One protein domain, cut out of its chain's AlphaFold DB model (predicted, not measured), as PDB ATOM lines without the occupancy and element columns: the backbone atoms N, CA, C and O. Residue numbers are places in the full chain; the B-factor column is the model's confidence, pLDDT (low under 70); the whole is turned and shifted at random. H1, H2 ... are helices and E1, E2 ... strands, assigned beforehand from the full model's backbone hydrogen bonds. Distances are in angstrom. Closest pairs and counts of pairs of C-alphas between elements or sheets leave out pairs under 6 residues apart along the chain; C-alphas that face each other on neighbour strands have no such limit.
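What this domain is: This is residues 495 to 525 and 535 to 590 of the 1147 residues of the protein "Hypothetical protein" of Aureoumbra lagunensis (UniProt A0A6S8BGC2). A small two-strand sheet, E1 and E2, with H4 packed over one face of it, makes a head near the last residues of the long helix H3. H3 makes the long axis; H1 runs side by side with it, and H2 lies beyond H1, farther from H3. The printed part has 87 residues, in the order H1 H2 H3 E1 H4 E2, and is mostly helix; the sheet E1, E2 is parallel. It is compact, with a radius of gyration of the C-alphas of 13.4 A, and only just elongated, spanning 38 by 25 by 23 A.

Where its parts are: Find E1 at residues 560 to 563, 10.2 A long, and E2 at 587 to 589. H4 is residues 566 to 577, 16.4 A. H3 starts at C-alpha 535, (184.878, 335.361, 333.286), and runs 33.6 A to C-alpha 557, (203.655, 312.491, 317.356). H1, residues 495 to 505, measures 15.3 A; H2, residues 516 to 525, 14.3 A.

How they stand to each other: Look first at E1 and E2, where N 563 and O 588 are 3.0 A apart, within hydrogen-bond range. E1, H4 and E2 form a strand-helix-strand unit, two parallel neighbour strands with a helix between, its crossover right-handed. H4 only just touches H2, with 3 pairs of C-alphas within 8 A and residues 571 to 574 alone; the closest C-alphas, Phe 516 and Ile 571, are 6.4 A apart. H3 and H4 are only just apart, closest 8.5 A. H1 touches H3 at a shallow tilt of 15 degrees, opposite ways; the closest C-alphas, Phe 495 and Leu 548, are 5.2 A apart. H1 and H2 are near each other, with 6 pairs within 10 A. Every O i to N i+4 pair is within hydrogen-bond range in H1, H2, H3 and H4.

The domain as a whole: The C-alphas farthest apart, Asn 535 and Thr 584, are 40.0 A apart. Residues 526 to 534 are not printed, a gap of 17.9 A between C-alphas 525 and 535. No link printed whole is long. Look for pLDDT under 70 at 26 residues, among them 501 to 515.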
ATOM      1  N   PHE A 495     191.194 324.226 317.787       80.06
ATOM      2  CA  PHE A 495     191.712 325.526 318.204       80.06
ATOM      3  C   PHE A 495     191.291 326.652 317.246       80.06
ATOM      4  O   PHE A 495     191.168 327.787 317.690       80.06
ATOM      5  N   LEU A 496     191.028 326.380 315.960       77.44
ATOM      6  CA  LEU A 496     190.542 327.400 315.026       77.44
ATOM      7  C   LEU A 496     189.065 327.730 315.289       77.44
ATOM      8  O   LEU A 496     188.710 328.905 315.352       77.44
ATOM      9  N   HIS A 497     188.223 326.719 315.521       75.50
ATOM     10  CA  HIS A 497     186.813 326.925 315.879       75.50
ATOM     11  C   HIS A 497     186.654 327.644 317.236       75.50
ATOM     12  O   HIS A 497     185.901 328.608 317.338       75.50
ATOM     13  N   GLU A 498     187.422 327.259 318.261       74.50
ATOM     14  CA  GLU A 498     187.425 327.941 319.570       74.50
ATOM     15  C   GLU A 498     187.910 329.398 319.456       74.50
ATOM     16  O   GLU A 498     187.335 330.292 320.075       74.50
ATOM     17  N   LEU A 499     188.916 329.663 318.612       75.25
ATOM     18  CA  LEU A 499     189.393 331.019 318.328       75.25
ATOM     19  C   LEU A 499     188.315 331.865 317.623       75.25
ATOM     20  O   LEU A 499     188.128 333.029 317.974       75.25
ATOM     21  N   ARG A 500     187.575 331.287 316.669       72.56
ATOM     22  CA  ARG A 500     186.449 331.947 315.979       72.56
ATOM     23  C   ARG A 500     185.280 332.230 316.927       72.56
ATOM     24  O   ARG A 500     184.736 333.334 316.910       72.56
ATOM     25  N   LYS A 501     184.946 331.287 317.816       69.44
ATOM     26  CA  LYS A 501     183.942 331.487 318.874       69.44
ATOM     27  C   LYS A 501     184.344 332.626 319.818       69.44
ATOM     28  O   LYS A 501     183.534 333.509 320.078       69.44
ATOM     29  N   MET A 502     185.597 332.641 320.278       69.12
ATOM     30  CA  MET A 502     186.158 333.711 321.112       69.12
ATOM     31  C   MET A 502     186.055 335.081 320.425       69.12
ATOM     32  O   MET A 502     185.576 336.033 321.029       69.12
ATOM     33  N   MET A 503     186.442 335.175 319.149       67.00
ATOM     34  CA  MET A 503     186.325 336.411 318.365       67.00
ATOM     35  C   MET A 503     184.877 336.908 318.248       67.00
ATOM     36  O   MET A 503     184.632 338.102 318.386       67.00
ATOM     37  N   THR A 504     183.918 335.992 318.068       65.44
ATOM     38  CA  THR A 504     182.483 336.321 318.003       65.44
ATOM     39  C   THR A 504     181.969 336.900 319.328       65.44
ATOM     40  O   THR A 504     181.210 337.863 319.307       65.44
ATOM     41  N   ILE A 505     182.415 336.363 320.473       66.81
ATOM     42  CA  ILE A 505     182.060 336.864 321.817       66.81
ATOM     43  C   ILE A 505     182.620 338.277 322.052       66.81
ATOM     44  O   ILE A 505     181.906 339.145 322.540       66.81
ATOM     45  N   GLU A 506     183.870 338.530 321.653       65.50
ATOM     46  CA  GLU A 506     184.525 339.846 321.775       65.50
ATOM     47  C   GLU A 506     184.059 340.873 320.714       65.50
ATOM     48  O   GLU A 506     184.552 341.999 320.677       65.50
ATOM     49  N   GLY A 507     183.161 340.497 319.792       62.16
ATOM     50  CA  GLY A 507     182.727 341.348 318.674       62.16
ATOM     51  C   GLY A 507     183.815 341.645 317.626       62.16
ATOM     52  O   GLY A 507     183.624 342.490 316.749       62.16
ATOM     53  N   ILE A 508     184.960 340.960 317.685       64.06
ATOM     54  CA  ILE A 508     186.090 341.167 316.773       64.06
ATOM     55  C   ILE A 508     185.890 340.296 315.530       64.06
ATOM     56  O   ILE A 508     185.780 339.078 315.627       64.06
ATOM     57  N   LYS A 509     185.900 340.885 314.330       56.97
ATOM     58  CA  LYS A 509     185.876 340.093 313.089       56.97
ATOM     59  C   LYS A 509     187.216 339.384 312.867       56.97
ATOM     60  O   LYS A 509     188.262 340.034 312.856       56.97
ATOM     61  N   TYR A 510     187.173 338.075 312.605       57.97
ATOM     62  CA  TYR A 510     188.319 337.343 312.060       57.97
ATOM     63  C   TYR A 510     188.673 337.948 310.697       57.97
ATOM     64  O   TYR A 510     187.835 337.983 309.798       57.97
ATOM     65  N   GLN A 511     189.904 338.432 310.532       58.78
ATOM     66  CA  GLN A 511     190.388 338.911 309.238       58.78
ATOM     67  C   GLN A 511     191.074 337.750 308.515       58.78
ATOM     68  O   GLN A 511     192.219 337.429 308.827       58.78
ATOM     69  N   ASN A 512     190.364 337.121 307.567       52.44
ATOM     70  CA  ASN A 512     190.884 336.011 306.751       52.44
ATOM     71  C   ASN A 512     192.084 336.432 305.877       52.44
ATOM     72  O   ASN A 512     192.884 335.592 305.490       52.44
ATOM     73  N   GLU A 513     192.247 337.732 305.618       49.69
ATOM     74  CA  GLU A 513     193.413 338.315 304.936       49.69
ATOM     75  C   GLU A 513     194.681 338.363 305.817       49.69
ATOM     76  O   GLU A 513     195.783 338.553 305.304       49.69
ATOM     77  N   MET A 514     194.553 338.218 307.143       54.09
ATOM     78  CA  MET A 514     195.695 338.191 308.063       54.09
ATOM     79  C   MET A 514     196.160 336.763 308.326       54.09
ATOM     80  O   MET A 514     195.371 335.890 308.692       54.09
ATOM     81  N   LYS A 515     197.479 336.562 308.268       64.94
ATOM     82  CA  LYS A 515     198.118 335.283 308.595       64.94
ATOM     83  C   LYS A 515     197.755 334.812 310.004       64.94
ATOM     84  O   LYS A 515     197.587 335.615 310.929       64.94
ATOM     85  N   PHE A 516     197.668 333.502 310.197       70.62
ATOM     86  CA  PHE A 516     197.304 332.882 311.471       70.62
ATOM     87  C   PHE A 516     198.268 333.286 312.600       70.62
ATOM     88  O   PHE A 516     197.839 333.612 313.709       70.62
ATOM     89  N   SER A 517     199.563 333.372 312.292       68.69
ATOM     90  CA  SER A 517     200.617 333.935 313.148       68.69
ATOM     91  C   SER A 517     200.347 335.382 313.596       68.69
ATOM     92  O   SER A 517     200.451 335.692 314.788       68.69
ATOM     93  N   GLN A 518     199.951 336.265 312.671       68.00
ATOM     94  CA  GLN A 518     199.618 337.670 312.949       68.00
ATOM     95  C   GLN A 518     198.367 337.779 313.828       68.00
ATOM     96  O   GLN A 518     198.370 338.505 314.828       68.00
ATOM     97  N   ASN A 519     197.330 337.001 313.500       69.31
ATOM     98  CA  ASN A 519     196.127 336.856 314.312       69.31
ATOM     99  C   ASN A 519     196.499 336.422 315.748       69.31
ATOM    100  O   ASN A 519     196.194 337.143 316.699       69.31
ATOM    101  N   ILE A 520     197.249 335.327 315.936       71.31
ATOM    102  CA  ILE A 520     197.710 334.869 317.264       71.31
ATOM    103  C   ILE A 520     198.415 335.978 318.055       71.31
ATOM    104  O   ILE A 520     198.145 336.138 319.248       71.31
ATOM    105  N   PHE A 521     199.323 336.733 317.431       67.88
ATOM    106  CA  PHE A 521     200.057 337.794 318.123       67.88
ATOM    107  C   PHE A 521     199.124 338.922 318.590       67.88
ATOM    108  O   PHE A 521     199.207 339.362 319.741       67.88
ATOM    109  N   ARG A 522     198.173 339.327 317.737       67.00
ATOM    110  CA  ARG A 522     197.138 340.323 318.048       67.00
ATOM    111  C   ARG A 522     196.276 339.901 319.240       67.00
ATOM    112  O   ARG A 522     196.131 340.691 320.172       67.00
ATOM    113  N   TYR A 523     195.784 338.659 319.283       67.75
ATOM    114  CA  TYR A 523     194.957 338.184 320.406       67.75
ATOM    115  C   TYR A 523     195.763 337.938 321.685       67.75
ATOM    116  O   TYR A 523     195.296 338.297 322.763       67.75
ATOM    117  N   LYS A 524     197.010 337.445 321.597       68.50
ATOM    118  CA  LYS A 524     197.919 337.370 322.759       68.50
ATOM    119  C   LYS A 524     198.236 338.751 323.345       68.50
ATOM    120  O   LYS A 524     198.426 338.853 324.555       68.50
ATOM    121  N   LYS A 525     198.282 339.810 322.525       66.19
ATOM    122  CA  LYS A 525     198.381 341.201 323.002       66.19
ATOM    123  C   LYS A 525     197.060 341.670 323.621       66.19
ATOM    124  O   LYS A 525     197.085 342.219 324.715       66.19
ATOM    125  N   ASN A 535     184.414 336.723 332.982       61.62
ATOM    126  CA  ASN A 535     184.878 335.361 333.286       61.62
ATOM    127  C   ASN A 535     184.822 334.405 332.077       61.62
ATOM    128  O   ASN A 535     185.636 333.482 331.991       61.62
ATOM    129  N   GLU A 536     183.863 334.589 331.162       63.59
ATOM    130  CA  GLU A 536     183.629 333.638 330.070       63.59
ATOM    131  C   GLU A 536     184.766 333.664 329.041       63.59
ATOM    132  O   GLU A 536     185.358 332.616 328.772       63.59
ATOM    133  N   SER A 537     185.172 334.845 328.570       65.81
ATOM    134  CA  SER A 537     186.291 335.025 327.633       65.81
ATOM    135  C   SER A 537     187.600 334.414 328.139       65.81
ATOM    136  O   SER A 537     188.305 333.729 327.395       65.81
ATOM    137  N   ILE A 538     187.904 334.570 329.434       70.06
ATOM    138  CA  ILE A 538     189.079 333.955 330.074       70.06
ATOM    139  C   ILE A 538     188.985 332.419 330.047       70.06
ATOM    140  O   ILE A 538     190.003 331.738 329.881       70.06
ATOM    141  N   SER A 539     187.783 331.851 330.187       72.88
ATOM    142  CA  SER A 539     187.568 330.402 330.096       72.88
ATOM    143  C   SER A 539     187.762 329.875 328.667       72.88
ATOM    144  O   SER A 539     188.463 328.876 328.481       72.88
ATOM    145  N   VAL A 540     187.254 330.591 327.655       71.25
ATOM    146  CA  VAL A 540     187.409 330.235 326.235       71.25
ATOM    147  C   VAL A 540     188.873 330.362 325.804       71.25
ATOM    148  O   VAL A 540     189.412 329.430 325.217       71.25
ATOM    149  N   TYR A 541     189.575 331.432 326.192       76.19
ATOM    150  CA  TYR A 541     191.011 331.595 325.921       76.19
ATOM    151  C   TYR A 541     191.865 330.472 326.550       76.19
ATOM    152  O   TYR A 541     192.810 329.969 325.932       76.19
ATOM    153  N   ARG A 542     191.507 330.003 327.756       78.25
ATOM    154  CA  ARG A 542     192.139 328.831 328.394       78.25
ATOM    155  C   ARG A 542     191.798 327.511 327.688       78.25
ATOM    156  O   ARG A 542     192.669 326.641 327.625       78.25
ATOM    157  N   SER A 543     190.585 327.355 327.147       78.44
ATOM    158  CA  SER A 543     190.220 326.217 326.281       78.44
ATOM    159  C   SER A 543     191.060 326.228 325.002       78.44
ATOM    160  O   SER A 543     191.722 325.242 324.678       78.44
ATOM    161  N   TRP A 544     191.115 327.377 324.324       82.69
ATOM    162  CA  TRP A 544     191.863 327.596 323.091       82.69
ATOM    163  C   TRP A 544     193.342 327.208 323.216       82.69
ATOM    164  O   TRP A 544     193.810 326.356 322.459       82.69
ATOM    165  N   LEU A 545     194.060 327.755 324.209       80.25
ATOM    166  CA  LEU A 545     195.471 327.423 324.449       80.25
ATOM    167  C   LEU A 545     195.693 325.920 324.684       80.25
ATOM    168  O   LEU A 545     196.677 325.359 324.201       80.25
ATOM    169  N   ARG A 546     194.780 325.260 325.410       81.50
ATOM    170  CA  ARG A 546     194.858 323.819 325.695       81.50
ATOM    171  C   ARG A 546     194.629 322.982 324.436       81.50
ATOM    172  O   ARG A 546     195.387 322.052 324.190       81.50
ATOM    173  N   ASN A 547     193.617 323.321 323.637       82.19
ATOM    174  CA  ASN A 547     193.337 322.643 322.371       82.19
ATOM    175  C   ASN A 547     194.526 322.781 321.405       82.19
ATOM    176  O   ASN A 547     195.045 321.766 320.948       82.19
ATOM    177  N   LEU A 548     195.045 324.003 321.214       85.12
ATOM    178  CA  LEU A 548     196.218 324.272 320.375       85.12
ATOM    179  C   LEU A 548     197.435 323.440 320.812       85.12
ATOM    180  O   LEU A 548     198.054 322.774 319.986       85.12
ATOM    181  N   SER A 549     197.747 323.428 322.113       84.25
ATOM    182  CA  SER A 549     198.867 322.653 322.664       84.25
ATOM    183  C   SER A 549     198.704 321.147 322.435       84.25
ATOM    184  O   SER A 549     199.661 320.476 322.042       84.25
ATOM    185  N   ASN A 550     197.503 320.603 322.657       82.19
ATOM    186  CA  ASN A 550     197.235 319.173 322.508       82.19
ATOM    187  C   ASN A 550     197.273 318.742 321.034       82.19
ATOM    188  O   ASN A 550     197.920 317.748 320.707       82.19
ATOM    189  N   GLU A 551     196.629 319.500 320.143       86.75
ATOM    190  CA  GLU A 551     196.592 319.216 318.703       86.75
ATOM    191  C   GLU A 551     198.001 319.297 318.088       86.75
ATOM    192  O   GLU A 551     198.420 318.365 317.402       86.75
ATOM    193  N   VAL A 552     198.792 320.333 318.404       88.62
ATOM    194  CA  VAL A 552     200.193 320.459 317.944       88.62
ATOM    195  C   VAL A 552     201.082 319.340 318.499       88.62
ATOM    196  O   VAL A 552     201.903 318.783 317.767       88.62
ATOM    197  N   THR A 553     200.889 318.940 319.759       85.19
ATOM    198  CA  THR A 553     201.595 317.783 320.337       85.19
ATOM    199  C   THR A 553     201.269 316.494 319.579       85.19
ATOM    200  O   THR A 553     202.167 315.701 319.296       85.19
ATOM    201  N   PHE A 554     200.002 316.277 319.212       83.75
ATOM    202  CA  PHE A 554     199.586 315.058 318.519       83.75
ATOM    203  C   PHE A 554     200.022 315.027 317.047       83.75
ATOM    204  O   PHE A 554     200.512 314.002 316.567       83.75
ATOM    205  N   MET A 555     199.972 316.168 316.355       89.50
ATOM    206  CA  MET A 555     200.538 316.326 315.010       89.50
ATOM    207  C   MET A 555     202.052 316.049 314.998       89.50
ATOM    208  O   MET A 555     202.548 315.344 314.119       89.50
ATOM    209  N   ASN A 556     202.796 316.486 316.021       88.31
ATOM    210  CA  ASN A 556     204.217 316.144 316.158       88.31
ATOM    211  C   ASN A 556     204.496 314.673 316.511       88.31
ATOM    212  O   ASN A 556     205.569 314.185 316.163       88.31
ATOM    213  N   LYS A 557     203.560 313.951 317.141       85.50
ATOM    214  CA  LYS A 557     203.655 312.491 317.356       85.50
ATOM    215  C   LYS A 557     203.257 311.664 316.124       85.50
ATOM    216  O   LYS A 557     203.608 310.491 316.045       85.50
ATOM    217  N   SER A 558     202.529 312.245 315.173       89.69
ATOM    218  CA  SER A 558     201.995 311.528 314.007       89.69
ATOM    219  C   SER A 558     203.045 311.338 312.906       89.69
ATOM    220  O   SER A 558     203.911 312.185 312.699       89.69
ATOM    221  N   ALA A 559     202.977 310.238 312.158       91.62
ATOM    222  CA  ALA A 559     203.772 310.040 310.945       91.62
ATOM    223  C   ALA A 559     203.246 310.884 309.768       91.62
ATOM    224  O   ALA A 559     204.027 311.277 308.905       91.62
ATOM    225  N   ALA A 560     201.943 311.188 309.755       94.12
ATOM    226  CA  ALA A 560     201.315 312.105 308.809       94.12
ATOM    227  C   ALA A 560     200.058 312.778 309.381       94.12
ATOM    228  O   ALA A 560     199.454 312.267 310.329       94.12
ATOM    229  N   ILE A 561     199.636 313.882 308.759       94.38
ATOM    230  CA  ILE A 561     198.358 314.555 309.037       94.38
ATOM    231  C   ILE A 561     197.442 314.516 307.810       94.38
ATOM    232  O   ILE A 561     197.898 314.701 306.678       94.38
ATOM    233  N   ILE A 562     196.143 314.343 308.042       93.88
ATOM    234  CA  ILE A 562     195.078 314.614 307.077       93.88
ATOM    235  C   ILE A 562     194.302 315.849 307.547       93.88
ATOM    236  O   ILE A 562     193.912 315.922 308.708       93.88
ATOM    237  N   VAL A 563     194.086 316.797 306.633       90.75
ATOM    238  CA  VAL A 563     193.318 318.043 306.836       90.75
ATOM    239  C   VAL A 563     192.105 318.092 305.903       90.75
ATOM    240  O   VAL A 563     192.096 317.407 304.875       90.75
ATOM    241  N   ILE A 564     191.082 318.883 306.246       84.38
ATOM    242  CA  ILE A 564     189.805 318.921 305.506       84.38
ATOM    243  C   ILE A 564     189.673 320.101 304.526       84.38
ATOM    244  O   ILE A 564     188.894 319.995 303.578       84.38
ATOM    245  N   SER A 565     190.437 321.190 304.693       81.88
ATOM    246  CA  SER A 565     190.408 322.358 303.793       81.88
ATOM    247  C   SER A 565     191.803 322.923 303.450       81.88
ATOM    248  O   SER A 565     192.785 322.599 304.125       81.88
ATOM    249  N   PRO A 566     191.924 323.771 302.405       82.19
ATOM    250  CA  PRO A 566     193.139 324.533 302.101       82.19
ATOM    251  C   PRO A 566     193.563 325.466 303.234       82.19
ATOM    252  O   PRO A 566     194.746 325.555 303.530       82.19
ATOM    253  N   ASP A 567     192.608 326.110 303.902       78.19
ATOM    254  CA  ASP A 567     192.882 327.040 305.003       78.19
ATOM    255  C   ASP A 567     193.485 326.291 306.211       78.19
ATOM    256  O   ASP A 567     194.427 326.778 306.835       78.19
ATOM    257  N   GLU A 568     193.039 325.057 306.492       83.69
ATOM    258  CA  GLU A 568     193.741 324.180 307.442       83.69
ATOM    259  C   GLU A 568     195.161 323.842 306.971       83.69
ATOM    260  O   GLU A 568     196.090 323.880 307.774       83.69
ATOM    261  N   PHE A 569     195.349 323.523 305.686       87.69
ATOM    262  CA  PHE A 569     196.669 323.216 305.127       87.69
ATOM    263  C   PHE A 569     197.639 324.400 305.292       87.69
ATOM    264  O   PHE A 569     198.750 324.218 305.784       87.69
ATOM    265  N   GLU A 570     197.209 325.622 304.969       86.50
ATOM    266  CA  GLU A 570     198.009 326.842 305.130       86.50
ATOM    267  C   GLU A 570     198.330 327.141 306.604       86.50
ATOM    268  O   GLU A 570     199.473 327.470 306.926       86.50
ATOM    269  N   ILE A 571     197.380 326.931 307.525       86.69
ATOM    270  CA  ILE A 571     197.616 327.045 308.976       86.69
ATOM    271  C   ILE A 571     198.662 326.027 309.462       86.69
ATOM    272  O   ILE A 571     199.484 326.350 310.325       86.69
ATOM    273  N   ILE A 572     198.672 324.809 308.912       90.19
ATOM    274  CA  ILE A 572     199.686 323.793 309.227       90.19
ATOM    275  C   ILE A 572     201.069 324.183 308.685       90.19
ATOM    276  O   ILE A 572     202.060 324.026 309.405       90.19
ATOM    277  N   GLU A 573     201.164 324.736 307.475       90.94
ATOM    278  CA  GLU A 573     202.441 325.234 306.946       90.94
ATOM    279  C   GLU A 573     202.937 326.486 307.706       90.94
ATOM    280  O   GLU A 573     204.131 326.592 307.991       90.94
ATOM    281  N   GLU A 574     202.047 327.377 308.169       89.62
ATOM    282  CA  GLU A 574     202.409 328.446 309.115       89.62
ATOM    283  C   GLU A 574     202.928 327.890 310.455       89.62
ATOM    284  O   GLU A 574     203.915 328.393 310.997       89.62
ATOM    285  N   LEU A 575     202.313 326.833 310.994       89.56
ATOM    286  CA  LEU A 575     202.775 326.175 312.222       89.56
ATOM    287  C   LEU A 575     204.144 325.492 312.049       89.56
ATOM    288  O   LEU A 575     204.944 325.505 312.988       89.56
ATOM    289  N   LYS A 576     204.459 324.957 310.863       93.06
ATOM    290  CA  LYS A 576     205.816 324.496 310.519       93.06
ATOM    291  C   LYS A 576     206.809 325.657 310.442       93.06
ATOM    292  O   LYS A 576     207.878 325.573 311.040       93.06
ATOM    293  N   ALA A 577     206.450 326.750 309.766       90.31
ATOM    294  CA  ALA A 577     207.300 327.937 309.641       90.31
ATOM    295  C   ALA A 577     207.596 328.603 311.002       90.31
ATOM    296  O   ALA A 577     208.699 329.090 311.228       90.31
ATOM    297  N   MET A 578     206.648 328.555 311.946       88.31
ATOM    298  CA  MET A 578     206.829 328.979 313.344       88.31
ATOM    299  C   MET A 578     207.569 327.950 314.229       88.31
ATOM    300  O   MET A 578     207.594 328.096 315.455       88.31
ATOM    301  N   GLY A 579     208.113 326.870 313.656       89.50
ATOM    302  CA  GLY A 579     208.807 325.806 314.393       89.50
ATOM    303  C   GLY A 579     207.929 325.035 315.388       89.50
ATOM    304  O   GLY A 579     208.454 324.325 316.241       89.50
ATOM    305  N   GLN A 580     206.600 325.178 315.313       89.56
ATOM    306  CA  GLN A 580     205.657 324.463 316.180       89.56
ATOM    307  C   GLN A 580     205.412 323.035 315.682       89.56
ATOM    308  O   GLN A 580     205.098 322.156 316.480       89.56
ATOM    309  N   LEU A 581     205.573 322.788 314.379       93.19
ATOM    310  CA  LEU A 581     205.505 321.467 313.755       93.19
ATOM    311  C   LEU A 581     206.813 321.141 313.025       93.19
ATOM    312  O   LEU A 581     207.463 322.025 312.470       93.19
ATOM    313  N   ARG A 582     207.184 319.855 312.983       92.69
ATOM    314  CA  ARG A 582     208.337 319.374 312.198       92.69
ATOM    315  C   ARG A 582     208.170 319.751 310.711       92.69
ATOM    316  O   ARG A 582     207.176 319.329 310.117       92.69
ATOM    317  N   PRO A 583     209.132 320.444 310.066       90.88
ATOM    318  CA  PRO A 583     209.002 320.868 308.664       90.88
ATOM    319  C   PRO A 583     208.746 319.718 307.678       90.88
ATOM    320  O   PRO A 583     207.985 319.865 306.725       90.88
ATOM    321  N   THR A 584     209.329 318.546 307.942       90.00
ATOM    322  CA  THR A 584     209.223 317.329 307.119       90.00
ATOM    323  C   THR A 584     207.931 316.528 307.321       90.00
ATOM    324  O   THR A 584     207.767 315.488 306.690       90.00
ATOM    325  N   LEU A 585     207.015 316.971 308.191       92.12
ATOM    326  CA  LEU A 585     205.744 316.292 308.462       92.12
ATOM    327  C   LEU A 585     204.834 316.327 307.216       92.12
ATOM    328  O   LEU A 585     204.414 317.418 306.814       92.12
ATOM    329  N   PRO A 586     204.509 315.178 306.587       93.75
ATOM    330  CA  PRO A 586     203.618 315.147 305.432       93.75
ATOM    331  C   PRO A 586     202.179 315.493 305.834       93.75
ATOM    332  O   PRO A 586     201.642 314.986 306.823       93.75
ATOM    333  N   VAL A 587     201.550 316.330 305.013       94.75
ATOM    334  CA  VAL A 587     200.169 316.802 305.167       94.75
ATOM    335  C   VAL A 587     199.405 316.423 303.905       94.75
ATOM    336  O   VAL A 587     199.914 316.587 302.797       94.75
ATOM    337  N   SER A 588     198.202 315.876 304.047       94.75
ATOM    338  CA  SER A 588     197.344 315.487 302.923       94.75
ATOM    339  C   SER A 588     195.952 316.086 303.068       94.75
ATOM    340  O   SER A 588     195.267 315.852 304.058       94.75
ATOM    341  N   LEU A 589     195.515 316.836 302.061       91.31
ATOM    342  CA  LEU A 589     194.174 317.411 302.024       91.31
ATOM    343  C   LEU A 589     193.171 316.374 301.505       91.31
ATOM    344  O   LEU A 589     193.191 316.016 300.327       91.31
ATOM    345  N   VAL A 590     192.301 315.892 302.396       90.75
ATOM    346  CA  VAL A 590     191.191 314.982 302.082       90.75
ATOM    347  C   VAL A 590     189.897 315.628 302.595       90.75
ATOM    348  O   VAL A 590     189.576 315.490 303.780       90.75
TER     349      VAL A 590